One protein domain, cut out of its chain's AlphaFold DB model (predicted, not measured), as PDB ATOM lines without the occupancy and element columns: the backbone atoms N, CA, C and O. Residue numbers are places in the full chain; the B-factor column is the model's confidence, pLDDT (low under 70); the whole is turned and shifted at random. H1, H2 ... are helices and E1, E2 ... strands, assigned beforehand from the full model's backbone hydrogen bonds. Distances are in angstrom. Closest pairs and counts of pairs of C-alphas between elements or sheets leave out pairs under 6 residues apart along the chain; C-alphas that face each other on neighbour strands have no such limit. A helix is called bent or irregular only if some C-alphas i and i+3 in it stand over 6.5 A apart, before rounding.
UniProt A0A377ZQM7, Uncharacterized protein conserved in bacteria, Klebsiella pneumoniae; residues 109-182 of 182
ATOM      1  N   VAL A 109     -10.620  28.559  15.414       93.62
ATOM      2  CA  VAL A 109     -11.505  29.047  16.474       93.62
ATOM      3  C   VAL A 109     -10.954  28.567  17.806       93.62
ATOM      4  O   VAL A 109     -10.539  27.418  17.945       93.62
ATOM      5  N   ARG A 110     -10.941  29.461  18.790       93.38
ATOM      6  CA  ARG A 110     -10.509  29.174  20.156       93.38
ATOM      7  C   ARG A 110     -11.639  29.560  21.101       93.38
ATOM      8  O   ARG A 110     -12.285  30.584  20.899       93.38
ATOM      9  N   LEU A 111     -11.899  28.722  22.095       91.75
ATOM     10  CA  LEU A 111     -13.034  28.838  23.005       91.75
ATOM     11  C   LEU A 111     -12.534  28.878  24.445       91.75
ATOM     12  O   LEU A 111     -11.668  28.087  24.821       91.75
ATOM     13  N   PHE A 112     -13.100  29.755  25.270       90.50
ATOM     14  CA  PHE A 112     -12.778  29.769  26.691       90.50
ATOM     15  C   PHE A 112     -13.569  28.666  27.426       90.50
ATOM     16  O   PHE A 112     -14.801  28.653  27.388       90.50
ATOM     17  N   PRO A 113     -12.902  27.697  28.078       84.00
ATOM     18  CA  PRO A 113     -13.569  26.531  28.663       84.00
ATOM     19  C   PRO A 113     -14.414  26.849  29.911       84.00
ATOM     20  O   PRO A 113     -15.169  26.003  30.377       84.00
ATOM     21  N   ASP A 114     -14.318  28.058  30.463       79.00
ATOM     22  CA  ASP A 114     -15.206  28.551  31.522       79.00
ATOM     23  C   ASP A 114     -16.626  28.841  31.006       79.00
ATOM     24  O   ASP A 114     -17.596  28.690  31.748       79.00
ATOM     25  N   CYS A 115     -16.760  29.189  29.727       78.31
ATOM     26  CA  CYS A 115     -18.046  29.387  29.058       78.31
ATOM     27  C   CYS A 115     -18.522  28.135  28.306       78.31
ATOM     28  O   CYS A 115     -19.708  28.004  28.004       78.31
ATOM     29  N   TRP A 116     -17.612  27.200  28.021       78.38
ATOM     30  CA  TRP A 116     -17.864  26.034  27.178       78.38
ATOM     31  C   TRP A 116     -17.395  24.747  27.864       78.38
ATOM     32  O   TRP A 116     -16.215  24.585  28.160       78.38
ATOM     33  N   ARG A 117     -18.296  23.776  28.072       76.12
ATOM     34  CA  ARG A 117     -17.953  22.458  28.647       76.12
ATOM     35  C   ARG A 117     -17.184  21.597  27.633       76.12
ATOM     36  O   ARG A 117     -17.739  20.686  27.028       76.12
ATOM     37  N   LEU A 118     -15.904  21.907  27.439       80.44
ATOM     38  CA  LEU A 118     -15.015  21.256  26.465       80.44
ATOM     39  C   LEU A 118     -14.257  20.044  27.030       80.44
ATOM     40  O   LEU A 118     -13.484  19.431  26.303       80.44
ATOM     41  N   GLY A 119     -14.452  19.704  28.308       73.62
ATOM     42  CA  GLY A 119     -13.867  18.512  28.927       73.62
ATOM     43  C   GLY A 119     -14.511  17.208  28.443       73.62
ATOM     44  O   GLY A 119     -15.523  17.226  27.741       73.62
ATOM     45  N   ALA A 120     -13.938  16.068  28.842       69.81
ATOM     46  CA  ALA A 120     -14.499  14.752  28.538       69.81
ATOM     47  C   ALA A 120     -16.002  14.701  28.901       69.81
ATOM     48  O   ALA A 120     -16.378  15.184  29.972       69.81
ATOM     49  N   PRO A 121     -16.873  14.158  28.029       72.00
ATOM     50  CA  PRO A 121     -16.587  13.349  26.835       72.00
ATOM     51  C   PRO A 121     -16.390  14.145  25.523       72.00
ATOM     52  O   PRO A 121     -16.440  13.562  24.442       72.00
ATOM     53  N   SER A 122     -16.188  15.465  25.569       80.38
ATOM     54  CA  SER A 122     -16.000  16.276  24.359       80.38
ATOM     55  C   SER A 122     -14.665  15.989  23.661       80.38
ATOM     56  O   SER A 122     -13.607  15.972  24.288       80.38
ATOM     57  N   LYS A 123     -14.701  15.849  22.331       84.62
ATOM     58  CA  LYS A 123     -13.509  15.771  21.464       84.62
ATOM     59  C   LYS A 123     -12.913  17.146  21.105       84.62
ATOM     60  O   LYS A 123     -11.902  17.230  20.411       84.62
ATOM     61  N   PHE A 124     -13.526  18.231  21.582       87.19
ATOM     62  CA  PHE A 124     -13.168  19.614  21.245       87.19
ATOM     63  C   PHE A 124     -12.213  20.275  22.251       87.19
ATOM     64  O   PHE A 124     -12.095  21.499  22.294       87.19
ATOM     65  N   THR A 125     -11.499  19.484  23.055       87.31
ATOM     66  CA  THR A 125     -10.481  19.974  24.004       87.31
ATOM     67  C   THR A 125      -9.394  20.803  23.314       87.31
ATOM     68  O   THR A 125      -8.909  21.776  23.886       87.31
ATOM     69  N   HIS A 126      -9.070  20.482  22.059       88.00
ATOM     70  CA  HIS A 126      -8.114  21.216  21.228       88.00
ATOM     71  C   HIS A 126      -8.541  22.664  20.916       88.00
ATOM     72  O   HIS A 126      -7.701  23.469  20.530       88.00
ATOM     73  N   LEU A 127      -9.815  23.033  21.106       91.56
ATOM     74  CA  LEU A 127     -10.293  24.413  20.953       91.56
ATOM     75  C   LEU A 127     -10.079  25.256  22.216       91.56
ATOM     76  O   LEU A 127     -10.176  26.479  22.147       91.56
ATOM     77  N   ALA A 128      -9.793  24.632  23.362       91.44
ATOM     78  CA  ALA A 128      -9.736  25.319  24.643       91.44
ATOM     79  C   ALA A 128      -8.572  26.320  24.710       91.44
ATOM     80  O   ALA A 128      -7.406  25.963  24.517       91.44
ATOM     81  N   LEU A 129      -8.895  27.564  25.051       92.31
ATOM     82  CA  LEU A 129      -7.958  28.649  25.307       92.31
ATOM     83  C   LEU A 129      -8.084  29.081  26.762       92.31
ATOM     84  O   LEU A 129      -9.162  29.445  27.226       92.31
ATOM     85  N   ASN A 130      -6.978  29.039  27.498       90.62
ATOM     86  CA  ASN A 130      -6.973  29.506  28.874       90.62
ATOM     87  C   ASN A 130      -7.117  31.038  28.899       90.62
ATOM     88  O   ASN A 130      -6.296  31.753  28.324       90.62
ATOM     89  N   ARG A 131      -8.145  31.540  29.595       89.75
ATOM     90  CA  ARG A 131      -8.428  32.977  29.699       89.75
ATOM     91  C   ARG A 131      -7.274  33.758  30.328       89.75
ATOM     92  O   ARG A 131      -6.884  34.786  29.793       89.75
ATOM     93  N   GLN A 132      -6.686  33.252  31.412       91.75
ATOM     94  CA  GLN A 132      -5.557  33.901  32.090       91.75
ATOM     95  C   GLN A 132      -4.322  33.981  31.185       91.75
ATOM     96  O   GLN A 132      -3.624  34.988  31.198       91.75
ATOM     97  N   ALA A 133      -4.083  32.954  30.360       92.81
ATOM     98  CA  ALA A 133      -2.996  32.968  29.381       92.81
ATOM     99  C   ALA A 133      -3.248  33.960  28.230       92.81
ATOM    100  O   ALA A 133      -2.299  34.506  27.673       92.81
ATOM    101  N   PHE A 134      -4.513  34.204  27.875       94.31
ATOM    102  CA  PHE A 134      -4.888  35.130  26.805       94.31
ATOM    103  C   PHE A 134      -4.990  36.598  27.256       94.31
ATOM    104  O   PHE A 134      -4.820  37.498  26.437       94.31
ATOM    105  N   GLU A 135      -5.228  36.875  28.542       93.31
ATOM    106  CA  GLU A 135      -5.378  38.244  29.061       93.31
ATOM    107  C   GLU A 135      -4.219  39.198  28.713       93.31
ATOM    108  O   GLU A 135      -4.499  40.318  28.279       93.31
ATOM    109  N   PRO A 136      -2.933  38.801  28.803       94.19
ATOM    110  CA  PRO A 136      -1.833  39.660  28.370       94.19
ATOM    111  C   PRO A 136      -1.940  40.064  26.895       94.19
ATOM    112  O   PRO A 136      -1.767  41.238  26.572       94.19
ATOM    113  N   ILE A 137      -2.303  39.126  26.011       94.62
ATOM    114  CA  ILE A 137      -2.515  39.393  24.579       94.62
ATOM    115  C   ILE A 137      -3.696  40.347  24.397       94.62
ATOM    116  O   ILE A 137      -3.601  41.314  23.640       94.62
ATOM    117  N   ARG A 138      -4.800  40.121  25.121       93.50
ATOM    118  CA  ARG A 138      -5.971  41.003  25.087       93.50
ATOM    119  C   ARG A 138      -5.592  42.435  25.458       93.50
ATOM    120  O   ARG A 138      -5.920  43.357  24.723       93.50
ATOM    121  N   ILE A 139      -4.875  42.628  26.560       93.00
ATOM    122  CA  ILE A 139      -4.497  43.960  27.043       93.00
ATOM    123  C   ILE A 139      -3.491  44.626  26.095       93.00
ATOM    124  O   ILE A 139      -3.675  45.785  25.736       93.00
ATOM    125  N   GLN A 140      -2.443  43.909  25.679       93.88
ATOM    126  CA  GLN A 140      -1.325  44.490  24.926       93.88
ATOM    127  C   GLN A 140      -1.612  44.678  23.434       93.88
ATOM    128  O   GLN A 140      -1.064  45.593  22.823       93.88
ATOM    129  N   ARG A 141      -2.421  43.802  22.826       94.25
ATOM    130  CA  ARG A 141      -2.664  43.800  21.374       94.25
ATOM    131  C   ARG A 141      -4.034  44.347  21.017       94.25
ATOM    132  O   ARG A 141      -4.142  45.148  20.097       94.25
ATOM    133  N   LEU A 142      -5.069  43.928  21.742       92.62
ATOM    134  CA  LEU A 142      -6.440  44.349  21.464       92.62
ATOM    135  C   LEU A 142      -6.791  45.653  22.195       92.62
ATOM    136  O   LEU A 142      -7.501  46.493  21.649       92.62
ATOM    137  N   GLY A 143      -6.276  45.862  23.408       89.81
ATOM    138  CA  GLY A 143      -6.602  47.028  24.224       89.81
ATOM    139  C   GLY A 143      -8.106  47.098  24.503       89.81
ATOM    140  O   GLY A 143      -8.660  46.227  25.175       89.81
ATOM    141  N   GLN A 144      -8.760  48.141  23.982       86.81
ATOM    142  CA  GLN A 144     -10.223  48.300  24.007       86.81
ATOM    143  C   GLN A 144     -10.909  47.800  22.726       86.81
ATOM    144  O   GLN A 144     -12.131  47.684  22.686       86.81
ATOM    145  N   ALA A 145     -10.143  47.515  21.670       90.12
ATOM    146  CA  ALA A 145     -10.679  46.982  20.431       90.12
ATOM    147  C   ALA A 145     -11.002  45.489  20.567       90.12
ATOM    148  O   ALA A 145     -10.524  44.782  21.453       90.12
ATOM    149  N   ARG A 146     -11.810  44.991  19.635       89.88
ATOM    150  CA  ARG A 146     -12.173  43.568  19.541       89.88
ATOM    151  C   ARG A 146     -11.441  42.837  18.428       89.88
ATOM    152  O   ARG A 146     -11.562  41.620  18.309       89.88
ATOM    153  N   HIS A 147     -10.691  43.589  17.634       93.50
ATOM    154  CA  HIS A 147      -9.966  43.110  16.480       93.50
ATOM    155  C   HIS A 147      -8.519  43.564  16.587       93.50
ATOM    156  O   HIS A 147      -8.247  44.707  16.947       93.50
ATOM    157  N   TYR A 148      -7.606  42.667  16.254       95.19
ATOM    158  CA  TYR A 148      -6.187  42.959  16.147       95.19
ATOM    159  C   TYR A 148      -5.661  42.380  14.842       95.19
ATOM    160  O   TYR A 148      -5.921  41.217  14.544       95.19
ATOM    161  N   LEU A 149      -4.924  43.186  14.079       95.75
ATOM    162  CA  LEU A 149      -4.219  42.756  12.878       95.75
ATOM    163  C   LEU A 149      -2.750  43.133  13.038       95.75
ATOM    164  O   LEU A 149      -2.426  44.310  13.198       95.75
ATOM    165  N   GLY A 150      -1.866  42.144  13.014       94.94
ATOM    166  CA  GLY A 150      -0.442  42.396  13.188       94.94
ATOM    167  C   GLY A 150       0.364  41.166  13.591       94.94
ATOM    168  O   GLY A 150      -0.162  40.050  13.623       94.94
ATOM    169  N   PRO A 151       1.664  41.345  13.858       94.88
ATOM    170  CA  PRO A 151       2.540  40.268  14.291       94.88
ATOM    171  C   PRO A 151       2.315  39.916  15.767       94.88
ATOM    172  O   PRO A 151       2.150  40.789  16.615       94.88
ATOM    173  N   LEU A 152       2.403  38.629  16.083       93.75
ATOM    174  CA  LEU A 152       2.525  38.141  17.454       93.75
ATOM    175  C   LEU A 152       3.933  37.595  17.676       93.75
ATOM    176  O   LEU A 152       4.558  37.065  16.756       93.75
ATOM    177  N   ASN A 153       4.434  37.712  18.901       92.69
ATOM    178  CA  ASN A 153       5.688  37.072  19.278       92.69
ATOM    179  C   ASN A 153       5.498  35.551  19.459       92.69
ATOM    180  O   ASN A 153       4.376  35.045  19.500       92.69
ATOM    181  N   GLY A 154       6.602  34.805  19.566       91.19
ATOM    182  CA  GLY A 154       6.568  33.342  19.694       91.19
ATOM    183  C   GLY A 154       5.672  32.834  20.839       91.19
ATOM    184  O   GLY A 154       4.786  32.021  20.580       91.19
ATOM    185  N   PRO A 155       5.844  33.321  22.084       92.31
ATOM    186  CA  PRO A 155       4.973  32.950  23.201       92.31
ATOM    187  C   PRO A 155       3.486  33.260  22.973       92.31
ATOM    188  O   PRO A 155       2.639  32.416  23.255       92.31
ATOM    189  N   GLU A 156       3.156  34.435  22.432       94.00
ATOM    190  CA  GLU A 156       1.776  34.821  22.113       94.00
ATOM    191  C   GLU A 156       1.171  33.898  21.042       94.00
ATOM    192  O   GLU A 156       0.031  33.446  21.180       94.00
ATOM    193  N   LEU A 157       1.945  33.561  20.001       92.88
ATOM    194  CA  LEU A 157       1.532  32.614  18.965       92.88
ATOM    195  C   LEU A 157       1.258  31.228  19.543       92.88
ATOM    196  O   LEU A 157       0.250  30.635  19.184       92.88
ATOM    197  N   LEU A 158       2.087  30.727  20.460       91.81
ATOM    198  CA  LEU A 158       1.870  29.414  21.077       91.81
ATOM    199  C   LEU A 158       0.576  29.350  21.900       91.81
ATOM    200  O   LEU A 158      -0.065  28.302  21.956       91.81
ATOM    201  N   VAL A 159       0.164  30.460  22.516       93.12
ATOM    202  CA  VAL A 159      -1.096  30.534  23.271       93.12
ATOM    203  C   VAL A 159      -2.309  30.464  22.336       93.12
ATOM    204  O   VAL A 159      -3.272  29.735  22.607       93.12
ATOM    205  N   VAL A 160      -2.280  31.219  21.234       92.38
ATOM    206  CA  VAL A 160      -3.432  31.359  20.325       92.38
ATOM    207  C   VAL A 160      -3.478  30.236  19.282       92.38
ATOM    208  O   VAL A 160      -4.551  29.701  19.009       92.38
ATOM    209  N   LEU A 161      -2.322  29.863  18.731       91.50
ATOM    210  CA  LEU A 161      -2.120  28.945  17.606       91.50
ATOM    211  C   LEU A 161      -0.942  27.981  17.883       91.50
ATOM    212  O   LEU A 161       0.096  28.067  17.226       91.50
ATOM    213  N   PRO A 162      -1.084  27.033  18.828       86.44
ATOM    214  CA  PRO A 162       0.010  26.149  19.251       86.44
ATOM    215  C   PRO A 162       0.582  25.267  18.130       86.44
ATOM    216  O   PRO A 162       1.749  24.889  18.175       86.44
ATOM    217  N   GLU A 163      -0.223  24.940  17.118       83.38
ATOM    218  CA  GLU A 163       0.173  24.066  16.003       83.38
ATOM    219  C   GLU A 163       0.754  24.833  14.808       83.38
ATOM    220  O   GLU A 163       1.232  24.232  13.841       83.38
ATOM    221  N   ALA A 164       0.709  26.164  14.843       80.25
ATOM    222  CA  ALA A 164       1.100  26.963  13.704       80.25
ATOM    223  C   ALA A 164       2.621  27.062  13.547       80.25
ATOM    224  O   ALA A 164       3.363  27.325  14.491       80.25
ATOM    225  N   LYS A 165       3.080  26.921  12.301       78.19
ATOM    226  CA  LYS A 165       4.485  27.074  11.917       78.19
ATOM    227  C   LYS A 165       4.617  28.235  10.938       78.19
ATOM    228  O   LYS A 165       3.830  28.334  10.003       78.19
ATOM    229  N   ALA A 166       5.628  29.078  11.148       80.94
ATOM    230  CA  ALA A 166       5.988  30.186  10.258       80.94
ATOM    231  C   ALA A 166       4.844  31.188   9.968       80.94
ATOM    232  O   ALA A 166       4.587  31.538   8.818       80.94
ATOM    233  N   ILE A 167       4.163  31.674  11.013       86.06
ATOM    234  CA  ILE A 167       3.183  32.764  10.893       86.06
ATOM    235  C   ILE A 167       3.885  34.118  11.040       86.06
ATOM    236  O   ILE A 167       4.462  34.399  12.086       86.06
ATOM    237  N   GLY A 168       3.808  34.960  10.004       88.19
ATOM    238  CA  GLY A 168       4.342  36.330  10.030       88.19
ATOM    239  C   GLY A 168       3.388  37.364  10.643       88.19
ATOM    240  O   GLY A 168       3.829  38.324  11.271       88.19
ATOM    241  N   SER A 169       2.078  37.168  10.492       93.12
ATOM    242  CA  SER A 169       1.042  38.031  11.064       93.12
ATOM    243  C   SER A 169      -0.258  37.264  11.276       93.12
ATOM    244  O   SER A 169      -0.499  36.226  10.659       93.12
ATOM    245  N   VAL A 170      -1.099  37.779  12.167       95.06
ATOM    246  CA  VAL A 170      -2.418  37.229  12.475       95.06
ATOM    247  C   VAL A 170      -3.477  38.322  12.428       95.06
ATOM    248  O   VAL A 170      -3.195  39.495  12.675       95.06
ATOM    249  N   ALA A 171      -4.711  37.905  12.164       95.06
ATOM    250  CA  ALA A 171      -5.904  38.673  12.474       95.06
ATOM    251  C   ALA A 171      -6.674  37.931  13.576       95.06
ATOM    252  O   ALA A 171      -7.024  36.763  13.409       95.06
ATOM    253  N   ILE A 172      -6.908  38.591  14.707       94.94
ATOM    254  CA  ILE A 172      -7.628  38.042  15.861       94.94
ATOM    255  C   ILE A 172      -8.909  38.840  16.038       94.94
ATOM    256  O   ILE A 172      -8.863  40.067  16.075       94.94
ATOM    257  N   SER A 173     -10.029  38.141  16.201       94.31
ATOM    258  CA  SER A 173     -11.332  38.742  16.479       94.31
ATOM    259  C   SER A 173     -11.956  38.083  17.699       94.31
ATOM    260  O   SER A 173     -12.142  36.867  17.719       94.31
ATOM    261  N   LEU A 174     -12.307  38.884  18.702       92.31
ATOM    262  CA  LEU A 174     -13.079  38.428  19.853       92.31
ATOM    263  C   LEU A 174     -14.565  38.376  19.509       92.31
ATOM    264  O   LEU A 174     -15.167  39.389  19.144       92.31
ATOM    265  N   LEU A 175     -15.166  37.203  19.679       87.88
ATOM    266  CA  LEU A 175     -16.596  36.949  19.503       87.88
ATOM    267  C   LEU A 175     -17.269  36.897  20.886       87.88
ATOM    268  O   LEU A 175     -16.681  36.339  21.799       87.88
ATOM    269  N   GLY A 176     -18.456  37.498  21.045       81.06
ATOM    270  CA  GLY A 176     -19.145  37.656  22.348       81.06
ATOM    271  C   GLY A 176     -19.818  39.032  22.509       81.06
ATOM    272  O   GLY A 176     -19.637  39.900  21.665       81.06
ATOM    273  N   GLY A 177     -20.620  39.281  23.544       64.44
ATOM    274  CA  GLY A 177     -21.155  40.629  23.848       64.44
ATOM    275  C   GLY A 177     -20.289  41.380  24.869       64.44
ATOM    276  O   GLY A 177     -19.495  40.743  25.547       64.44
ATOM    277  N   ASP A 178     -20.476  42.693  25.052       56.00
ATOM    278  CA  ASP A 178     -19.725  43.483  26.061       56.00
ATOM    279  C   ASP A 178     -19.979  43.018  27.512       56.00
ATOM    280  O   ASP A 178     -19.145  43.218  28.393       56.00
ATOM    281  N   ASN A 179     -21.105  42.331  27.748       50.25
ATOM    282  CA  ASN A 179     -21.447  41.669  29.015       50.25
ATOM    283  C   ASN A 179     -21.115  40.170  29.042       50.25
ATOM    284  O   ASN A 179     -21.267  39.524  30.082       50.25
ATOM    285  N   ALA A 180     -20.690  39.589  27.919       50.28
ATOM    286  CA  ALA A 180     -20.123  38.256  27.951       50.28
ATOM    287  C   ALA A 180     -18.723  38.406  28.538       50.28
ATOM    288  O   ALA A 180     -17.886  39.140  28.013       50.28
ATOM    289  N   ARG A 181     -18.443  37.710  29.639       47.81
ATOM    290  CA  ARG A 181     -17.056  37.433  30.005       47.81
ATOM    291  C   ARG A 181     -16.488  36.546  28.891       47.81
ATOM    292  O   ARG A 181     -16.511  35.345  29.067       47.81
ATOM    293  N   GLY A 182     -16.039  37.137  27.774       46.03
ATOM    294  CA  GLY A 182     -15.489  36.506  26.556       46.03
ATOM    295  C   GLY A 182     -16.294  35.344  26.001       46.03
ATOM    296  O   GLY A 182     -16.150  34.242  26.566       46.03
TER     297      GLY A 182
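Overview. This is residues 109 to 182 of the 182 residues of the protein "Uncharacterized protein conserved in bacteria" of Klebsiella pneumoniae (UniProt A0A377ZQM7). With little regular structure, this flat domain has a wide loop, residues 109 to 130, leading into a short helix, H1, whose residues 137 to 142 lie over one face of a ribbon of two antiparallel strands, E1 and E2, while a second short helix, H2, meets H1 at a steep tilt. The 74 printed residues, 27 in named elements, run H1, E1, H2, E2; the class is mixed. The whole is compact, radius of gyration of the C-alphas 12.7 A, spanning 35 by 32 by 17 A.

Arrangement. H1, residues 131 to 142, touches H2, residues 154 to 160, with residues 133 to 137 alone, at a steep tilt of 66 degrees, opposite ways; the closest C-alphas, of Ile 137 and Glu 156, are 6.7 A apart. E1, residues 147 to 150, and E2, residues 170 to 173, are antiparallel neighbours; N 148 and O 172 are 2.9 A apart, within hydrogen-bond range. H1 and E2 are apart. In H2 every O i to N i+4 pair is within range, in H1 6 of 8.

Along the chain. H1, 14.2 A long, begins at C-alpha 131 (-8.428, 32.977, 29.699) and is only just irregular: C-alphas 133 and 136 are 6.9 A apart. E1 spans 10.1 A, H2 10.2 A and E2 9.9 A, ending at C-alpha 173 (-11.332, 38.742, 16.479).

Size, cuts and confidence. The farthest C-alphas, of Pro 121 and Gly 150, are 35.9 A apart. The printed part has no cut; no link is long. Residue 120 and residues 177 to 182 have pLDDT under 70.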